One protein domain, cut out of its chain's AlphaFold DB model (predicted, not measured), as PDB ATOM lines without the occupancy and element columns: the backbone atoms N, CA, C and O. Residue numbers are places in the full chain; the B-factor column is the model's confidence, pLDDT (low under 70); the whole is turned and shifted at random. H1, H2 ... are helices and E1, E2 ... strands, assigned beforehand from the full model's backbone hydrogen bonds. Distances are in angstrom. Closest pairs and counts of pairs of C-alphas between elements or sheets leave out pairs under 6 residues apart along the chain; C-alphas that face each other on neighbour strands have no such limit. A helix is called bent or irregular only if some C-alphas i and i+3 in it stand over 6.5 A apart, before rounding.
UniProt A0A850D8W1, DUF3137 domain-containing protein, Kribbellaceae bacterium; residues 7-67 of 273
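AT A GLANCE: This is residues 7 to 67 of the 273 residues of the protein "DUF3137 domain-containing protein" of Kribbellaceae bacterium (UniProt A0A850D8W1). Two helices, H1 and the longer H2, lie side by side and run opposite ways, and a small two-stranded hairpin, E1 and E2, lies beside H2 with E2 the nearer strand. At one end of this elongated body the tail sticks out with residues 60 to 65, of which 61 to 65 belong to the short helix H3. The printed part has 61 residues, with three named helices and two named strands in the order H1, E1, E2, H2, H3; the sheet, in the order E1 - E2, is antiparallel, and the class is mixed, helices and strands. The whole is only just compact, close to loose, with a radius of gyration of the C-alphas of 12.3 A and spans of 39 by 21 by 18 A.

IN THESE COORDINATES: H1, residues 7 to 18, is 17.1 A long from first to last C-alpha and begins at C-alpha 7 (11.778, 31.649, -9.816). E1, residues 23 to 27, is 13.1 A long, and E2, residues 30 to 34, is 12.7 A long. H2, residues 41 to 56, is 23.1 A long and begins at C-alpha 41 (17.264, 45.299, -33.138). It is neither bent nor irregular, but only just: C-alphas 42 and 45 are 6.4 A apart. H3, residues 61 to 66, is 9.9 A long and ends at C-alpha 66 (30.072, 20.905, -10.497). It is only just irregular, with C-alphas 62 and 65 6.7 A apart.

HOW THE PARTS SIT: H1 and H2 touch, H2 with its residues 47 to 54 alone; the closest C-alphas are those of Gln 11 and Val 54, 5.4 A apart. Their lines stand at a shallow tilt of 14 degrees, opposite ways. E1 and E2 form a hairpin of antiparallel neighbour strands, with 153 degrees between their directions. N 25 and O 32, at 2.9 A, and N 32 and O 25, at 2.8 A, are within hydrogen-bond range. The closest C-alphas of E2 and H2 are those of Leu 31 and Ala 55, 6.7 A apart. E1 and H2 are apart, and so are H1 and E2. H3 touches no helix and is apart from both strands. In H1 every O i to N i+4 pair is within hydrogen-bond range; in H2 10 of 12 are, and in H3 0 of 2, beside 2 of 3 O i to N i+3 pairs.

THE WHOLE: The two C-alphas farthest apart are those of Asp 40 and Arg 65, at 39.3 A. The printed part has no cut. The links H1 to E1, E1 to E2 and H2 to H3 are tight, the link E2 to H2 is short, and no link is long. The mean pLDDT of the printed part is 80.6; residues 20 to 21 and 66 to 67 are under 70.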
ATOM      1  N   GLY A   7      11.310  30.381  -9.255       84.38
ATOM      2  CA  GLY A   7      11.778  31.649  -9.816       84.38
ATOM      3  C   GLY A   7      12.440  31.473 -11.184       84.38
ATOM      4  O   GLY A   7      12.081  32.176 -12.127       84.38
ATOM      5  N   MET A   8      13.324  30.482 -11.334       83.81
ATOM      6  CA  MET A   8      13.968  30.172 -12.615       83.81
ATOM      7  C   MET A   8      12.948  29.736 -13.675       83.81
ATOM      8  O   MET A   8      12.962  30.228 -14.801       83.81
ATOM      9  N   CYS A   9      11.999  28.868 -13.317       85.25
ATOM     10  CA  CYS A   9      10.926  28.447 -14.218       85.25
ATOM     11  C   CYS A   9      10.038  29.618 -14.661       85.25
ATOM     12  O   CYS A   9       9.617  29.657 -15.819       85.25
ATOM     13  N   GLN A  10       9.777  30.587 -13.778       88.62
ATOM     14  CA  GLN A  10       9.039  31.799 -14.132       88.62
ATOM     15  C   GLN A  10       9.808  32.648 -15.155       88.62
ATOM     16  O   GLN A  10       9.211  33.070 -16.146       88.62
ATOM     17  N   GLN A  11      11.117  32.846 -14.964       88.62
ATOM     18  CA  GLN A  11      11.948  33.605 -15.910       88.62
ATOM     19  C   GLN A  11      12.075  32.895 -17.265       88.62
ATOM     20  O   GLN A  11      11.896  33.521 -18.309       88.62
ATOM     21  N   LEU A  12      12.281  31.574 -17.270       85.62
ATOM     22  CA  LEU A  12      12.321  30.770 -18.498       85.62
ATOM     23  C   LEU A  12      10.992  30.824 -19.265       85.62
ATOM     24  O   LEU A  12      10.990  30.928 -20.490       85.62
ATOM     25  N   THR A  13       9.861  30.800 -18.555       86.06
ATOM     26  CA  THR A  13       8.528  30.920 -19.169       86.06
ATOM     27  C   THR A  13       8.309  32.316 -19.755       86.06
ATOM     28  O   THR A  13       7.775  32.437 -20.857       86.06
ATOM     29  N   ALA A  14       8.755  33.370 -19.062       85.44
ATOM     30  CA  ALA A  14       8.688  34.741 -19.561       85.44
ATOM     31  C   ALA A  14       9.518  34.915 -20.846       85.44
ATOM     32  O   ALA A  14       8.996  35.414 -21.844       85.44
ATOM     33  N   LEU A  15      10.755  34.410 -20.866       83.88
ATOM     34  CA  LEU A  15      11.629  34.451 -22.040       83.88
ATOM     35  C   LEU A  15      11.041  33.659 -23.224       83.88
ATOM     36  O   LEU A  15      10.963  34.170 -24.342       83.88
ATOM     37  N   ALA A  16      10.547  32.440 -22.981       82.38
ATOM     38  CA  ALA A  16       9.918  31.608 -24.011       82.38
ATOM     39  C   ALA A  16       8.607  32.205 -24.560       82.38
ATOM     40  O   ALA A  16       8.258  31.974 -25.718       82.38
ATOM     41  N   SER A  17       7.882  32.996 -23.758       80.69
ATOM     42  CA  SER A  17       6.686  33.717 -24.217       80.69
ATOM     43  C   SER A  17       7.019  34.874 -25.167       80.69
ATOM     44  O   SER A  17       6.231  35.185 -26.061       80.69
ATOM     45  N   GLY A  18       8.201  35.482 -25.010       74.88
ATOM     46  CA  GLY A  18       8.699  36.551 -25.875       74.88
ATOM     47  C   GLY A  18       9.267  36.054 -27.207       74.88
ATOM     48  O   GLY A  18       9.239  36.792 -28.199       74.88
ATOM     49  N   GLN A  19       9.753  34.807 -27.254       72.25
ATOM     50  CA  GLN A  19      10.283  34.172 -28.460       72.25
ATOM     51  C   GLN A  19      10.130  32.636 -28.401       72.25
ATOM     52  O   GLN A  19      10.723  31.993 -27.537       72.25
ATOM     53  N   PRO A  20       9.385  32.008 -29.328       67.94
ATOM     54  CA  PRO A  20       9.288  30.552 -29.382       67.94
ATOM     55  C   PRO A  20      10.613  29.923 -29.845       67.94
ATOM     56  O   PRO A  20      11.278  30.450 -30.736       67.94
ATOM     57  N   GLY A  21      10.969  28.771 -29.269       68.94
ATOM     58  CA  GLY A  21      12.159  28.001 -29.665       68.94
ATOM     59  C   GLY A  21      13.464  28.386 -28.960       68.94
ATOM     60  O   GLY A  21      14.530  28.029 -29.450       68.94
ATOM     61  N   VAL A  22      13.396  29.096 -27.830       76.75
ATOM     62  CA  VAL A  22      14.568  29.444 -27.007       76.75
ATOM     63  C   VAL A  22      15.355  28.188 -26.624       76.75
ATOM     64  O   VAL A  22      14.813  27.260 -26.023       76.75
ATOM     65  N   ASN A  23      16.645  28.187 -26.959       80.69
ATOM     66  CA  ASN A  23      17.586  27.125 -26.628       80.69
ATOM     67  C   ASN A  23      18.731  27.721 -25.803       80.69
ATOM     68  O   ASN A  23      19.434  28.624 -26.261       80.69
ATOM     69  N   LEU A  24      18.852  27.245 -24.565       83.50
ATOM     70  CA  LEU A  24      19.777  27.748 -23.560       83.50
ATOM     71  C   LEU A  24      20.671  26.618 -23.064       83.50
ATOM     72  O   LEU A  24      20.205  25.502 -22.828       83.50
ATOM     73  N   SER A  25      21.936  26.942 -22.838       82.12
ATOM     74  CA  SER A  25      22.914  26.062 -22.205       82.12
ATOM     75  C   SER A  25      23.813  26.866 -21.272       82.12
ATOM     76  O   SER A  25      23.925  28.080 -21.421       82.12
ATOM     77  N   VAL A  26      24.433  26.197 -20.305       77.94
ATOM     78  CA  VAL A  26      25.484  26.784 -19.468       77.94
ATOM     79  C   VAL A  26      26.803  26.156 -19.901       77.94
ATOM     80  O   VAL A  26      26.893  24.929 -19.957       77.94
ATOM     81  N   ASP A  27      27.786  26.990 -20.226       71.88
ATOM     82  CA  ASP A  27      29.144  26.585 -20.587       71.88
ATOM     83  C   ASP A  27      30.136  27.318 -19.679       71.88
ATOM     84  O   ASP A  27      30.267  28.540 -19.746       71.88
ATOM     85  N   GLY A  28      30.772  26.585 -18.763       71.31
ATOM     86  CA  GLY A  28      31.574  27.181 -17.695       71.31
ATOM     87  C   GLY A  28      30.754  28.146 -16.832       71.31
ATOM     88  O   GLY A  28      29.768  27.747 -16.210       71.31
ATOM     89  N   ASP A  29      31.166  29.412 -16.803       71.19
ATOM     90  CA  ASP A  29      30.487  30.516 -16.114       71.19
ATOM     91  C   ASP A  29      29.561  31.338 -17.036       71.19
ATOM     92  O   ASP A  29      29.037  32.378 -16.630       71.19
ATOM     93  N   GLN A  30      29.332  30.880 -18.273       76.44
ATOM     94  CA  GLN A  30      28.552  31.590 -19.286       76.44
ATOM     95  C   GLN A  30      27.173  30.956 -19.503       76.44
ATOM     96  O   GLN A  30      27.039  29.748 -19.697       76.44
ATOM     97  N   LEU A  31      26.132  31.794 -19.565       82.06
ATOM     98  CA  LEU A  31      24.820  31.408 -20.087       82.06
ATOM     99  C   LEU A  31      24.793  31.651 -21.600       82.06
ATOM    100  O   LEU A  31      24.804  32.792 -22.062       82.06
ATOM    101  N   VAL A  32      24.731  30.574 -22.379       82.88
ATOM    102  CA  VAL A  32      24.735  30.610 -23.843       82.88
ATOM    103  C   VAL A  32      23.314  30.447 -24.368       82.88
ATOM    104  O   VAL A  32      22.624  29.481 -24.041       82.88
ATOM    105  N   ALA A  33      22.897  31.372 -25.231       84.88
ATOM    106  CA  ALA A  33      21.606  31.351 -25.906       84.88
ATOM    107  C   ALA A  33      21.780  31.226 -27.422       84.88
ATOM    108  O   ALA A  33      22.509  32.004 -28.044       84.88
ATOM    109  N   LEU A  34      21.089  30.261 -28.025       79.94
ATOM    110  CA  LEU A  34      21.074  30.074 -29.474       79.94
ATOM    111  C   LEU A  34      19.903  30.836 -30.105       79.94
ATOM    112  O   LEU A  34      18.835  30.977 -29.512       79.94
ATOM    113  N   ASP A  35      20.132  31.326 -31.325       79.81
ATOM    114  CA  ASP A  35      19.151  32.032 -32.157       79.81
ATOM    115  C   ASP A  35      18.487  33.272 -31.513       79.81
ATOM    116  O   ASP A  35      17.257  33.358 -31.432       79.81
ATOM    117  N   PRO A  36      19.277  34.294 -31.116       81.31
ATOM    118  CA  PRO A  36      18.730  35.571 -30.651       81.31
ATOM    119  C   PRO A  36      17.865  36.247 -31.735       81.31
ATOM    120  O   PRO A  36      17.994  35.924 -32.923       81.31
ATOM    121  N   PRO A  37      17.017  37.230 -31.383       78.00
ATOM    122  CA  PRO A  37      16.232  37.994 -32.351       78.00
ATOM    123  C   PRO A  37      17.152  38.880 -33.216       78.00
ATOM    124  O   PRO A  37      17.363  40.056 -32.957       78.00
ATOM    125  N   ARG A  38      17.731  38.293 -34.272       73.88
ATOM    126  CA  ARG A  38      18.758  38.920 -35.134       73.88
ATOM    127  C   ARG A  38      18.213  39.957 -36.118       73.88
ATOM    128  O   ARG A  38      18.984  40.744 -36.652       73.88
ATOM    129  N   LYS A  39      16.915  39.905 -36.434       76.44
ATOM    130  CA  LYS A  39      16.295  40.718 -37.500       76.44
ATOM    131  C   LYS A  39      15.635  42.003 -36.998       76.44
ATOM    132  O   LYS A  39      15.317  42.857 -37.815       76.44
ATOM    133  N   ASP A  40      15.419  42.118 -35.693       79.19
ATOM    134  CA  ASP A  40      14.694  43.222 -35.070       79.19
ATOM    135  C   ASP A  40      15.510  43.730 -33.877       79.19
ATOM    136  O   ASP A  40      15.471  43.157 -32.786       79.19
ATOM    137  N   LEU A  41      16.325  44.759 -34.125       77.06
ATOM    138  CA  LEU A  41      17.264  45.299 -33.138       77.06
ATOM    139  C   LEU A  41      16.547  45.899 -31.924       77.06
ATOM    140  O   LEU A  41      17.074  45.809 -30.816       77.06
ATOM    141  N   ASP A  42      15.330  46.416 -32.103       85.19
ATOM    142  CA  ASP A  42      14.524  46.976 -31.013       85.19
ATOM    143  C   ASP A  42      14.064  45.887 -30.031       85.19
ATOM    144  O   ASP A  42      13.778  46.158 -28.865       85.19
ATOM    145  N   ARG A  43      14.050  44.621 -30.474       81.81
ATOM    146  CA  ARG A  43      13.744  43.453 -29.637       81.81
ATOM    147  C   ARG A  43      14.971  42.829 -28.984       81.81
ATOM    148  O   ARG A  43      14.803  42.058 -28.043       81.81
ATOM    149  N   LEU A  44      16.180  43.152 -29.445       82.06
ATOM    150  CA  LEU A  44      17.413  42.573 -28.910       82.06
ATOM    151  C   LEU A  44      17.688  43.041 -27.478       82.06
ATOM    152  O   LEU A  44      17.994  42.210 -26.632       82.06
ATOM    153  N   GLY A  45      17.536  44.337 -27.193       84.88
ATOM    154  CA  GLY A  45      17.739  44.892 -25.846       84.88
ATOM    155  C   GLY A  45      16.828  44.243 -24.793       84.88
ATOM    156  O   GLY A  45      17.337  43.601 -23.877       84.88
ATOM    157  N   PRO A  46      15.493  44.290 -24.967       87.06
ATOM    158  CA  PRO A  46      14.556  43.640 -24.048       87.06
ATOM    159  C   PRO A  46      14.774  42.126 -23.907       87.06
ATOM    160  O   PRO A  46      14.524  41.557 -22.847       87.06
ATOM    161  N   TRP A  47      15.232  41.457 -24.968       85.94
ATOM    162  CA  TRP A  47      15.560  40.034 -24.924       85.94
ATOM    163  C   TRP A  47      16.835  39.755 -24.115       85.94
ATOM    164  O   TRP A  47      16.861  38.806 -23.335       85.94
ATOM    165  N   LEU A  48      17.866  40.600 -24.237       86.31
ATOM    166  CA  LEU A  48      19.071  40.522 -23.406       86.31
ATOM    167  C   LEU A  48      18.753  40.776 -21.928       86.31
ATOM    168  O   LEU A  48      19.279  40.066 -21.076       86.31
ATOM    169  N   ASP A  49      17.850  41.709 -21.621       89.19
ATOM    170  CA  ASP A  49      17.394  41.954 -20.245       89.19
ATOM    171  C   ASP A  49      16.676  40.729 -19.659       89.19
ATOM    172  O   ASP A  49      16.898  40.356 -18.506       89.19
ATOM    173  N   GLN A  50      15.847  40.052 -20.462       88.12
ATOM    174  CA  GLN A  50      15.207  38.795 -20.057       88.12
ATOM    175  C   GLN A  50      16.234  37.673 -19.861       88.12
ATOM    176  O   GLN A  50      16.126  36.909 -18.903       88.12
ATOM    177  N   LEU A  51      17.251  37.585 -20.721       88.00
ATOM    178  CA  LEU A  51      18.339  36.617 -20.570       88.00
ATOM    179  C   LEU A  51      19.165  36.891 -19.301       88.00
ATOM    180  O   LEU A  51      19.512  35.955 -18.582       88.00
ATOM    181  N   ALA A  52      19.415  38.161 -18.979       87.50
ATOM    182  CA  ALA A  52      20.069  38.570 -17.739       87.50
ATOM    183  C   ALA A  52      19.222  38.229 -16.502       87.50
ATOM    184  O   ALA A  52      19.760  37.764 -15.498       87.50
ATOM    185  N   ALA A  53      17.896  38.388 -16.577       90.00
ATOM    186  CA  ALA A  53      16.985  37.980 -15.507       90.00
ATOM    187  C   ALA A  53      16.966  36.455 -15.301       90.00
ATOM    188  O   ALA A  53      16.912  35.992 -14.162       90.00
ATOM    189  N   VAL A  54      17.062  35.673 -16.384       88.38
ATOM    190  CA  VAL A  54      17.260  34.216 -16.314       88.38
ATOM    191  C   VAL A  54      18.589  33.895 -15.635       88.38
ATOM    192  O   VAL A  54      18.592  33.115 -14.688       88.38
ATOM    193  N   ALA A  55      19.695  34.522 -16.048       86.88
ATOM    194  CA  ALA A  55      21.007  34.308 -15.433       86.88
ATOM    195  C   ALA A  55      21.006  34.633 -13.928       86.88
ATOM    196  O   ALA A  55      21.508  33.848 -13.130       86.88
ATOM    197  N   ALA A  56      20.376  35.740 -13.524       87.81
ATOM    198  CA  ALA A  56      20.278  36.153 -12.122       87.81
ATOM    199  C   ALA A  56      19.384  35.240 -11.261       87.81
ATOM    200  O   ALA A  56      19.516  35.231 -10.038       87.81
ATOM    201  N   ALA A  57      18.462  34.491 -11.874       88.25
ATOM    202  CA  ALA A  57      17.583  33.550 -11.180       88.25
ATOM    203  C   ALA A  57      18.212  32.158 -10.978       88.25
ATOM    204  O   ALA A  57      17.620  31.321 -10.286       88.25
ATOM    205  N   ILE A  58      19.384  31.901 -11.570       85.00
ATOM    206  CA  ILE A  58      20.148  30.670 -11.356       85.00
ATOM    207  C   ILE A  58      20.720  30.702  -9.938       85.00
ATOM    208  O   ILE A  58      21.614  31.487  -9.631       85.00
ATOM    209  N   ASP A  59      20.222  29.814  -9.078       80.94
ATOM    210  CA  ASP A  59      20.890  29.513  -7.816       80.94
ATOM    211  C   ASP A  59      22.146  28.681  -8.111       80.94
ATOM    212  O   ASP A  59      22.060  27.517  -8.516       80.94
ATOM    213  N   ALA A  60      23.313  29.307  -7.958       73.31
ATOM    214  CA  ALA A  60      24.607  28.689  -8.220       73.31
ATOM    215  C   ALA A  60      25.107  27.815  -7.056       73.31
ATOM    216  O   ALA A  60      25.965  26.965  -7.270       73.31
ATOM    217  N   ALA A  61      24.546  27.941  -5.849       77.44
ATOM    218  CA  ALA A  61      24.982  27.162  -4.686       77.44
ATOM    219  C   ALA A  61      24.918  25.628  -4.889       77.44
ATOM    220  O   ALA A  61      25.880  24.935  -4.556       77.44
ATOM    221  N   PRO A  62      23.854  25.033  -5.474       72.69
ATOM    222  CA  PRO A  62      23.859  23.606  -5.808       72.69
ATOM    223  C   PRO A  62      24.798  23.251  -6.975       72.69
ATOM    224  O   PRO A  62      25.109  22.072  -7.171       72.69
ATOM    225  N   LEU A  63      25.243  24.243  -7.755       71.12
ATOM    226  CA  LEU A  63      26.190  24.069  -8.854       71.12
ATOM    227  C   LEU A  63      27.647  24.026  -8.386       71.12
ATOM    228  O   LEU A  63      28.470  23.495  -9.125       71.12
ATOM    229  N   ASP A  64      27.955  24.443  -7.154       73.00
ATOM    230  CA  ASP A  64      29.319  24.430  -6.599       73.00
ATOM    231  C   ASP A  64      29.994  23.053  -6.668       73.00
ATOM    232  O   ASP A  64      31.197  22.944  -6.890       73.00
ATOM    233  N   ARG A  65      29.221  21.968  -6.539       72.31
ATOM    234  CA  ARG A  65      29.736  20.591  -6.675       72.31
ATOM    235  C   ARG A  65      30.170  20.230  -8.103       72.31
ATOM    236  O   ARG A  65      30.845  19.223  -8.297       72.31
ATOM    237  N   TRP A  66      29.720  21.007  -9.084       67.25
ATOM    238  CA  TRP A  66      30.072  20.905 -10.497       67.25
ATOM    239  C   TRP A  66      31.094  21.966 -10.916       67.25
ATOM    240  O   TRP A  66      31.569  21.908 -12.049       67.25
ATOM    241  N   THR A  67      31.455  22.898 -10.024       67.25
ATOM    242  CA  THR A  67      32.528  23.865 -10.255       67.25
ATOM    243  C   THR A  67      33.824  23.108 -10.481       67.25
ATOM    244  O   THR A  67      34.398  22.504  -9.573       67.25
TER     245      THR A  67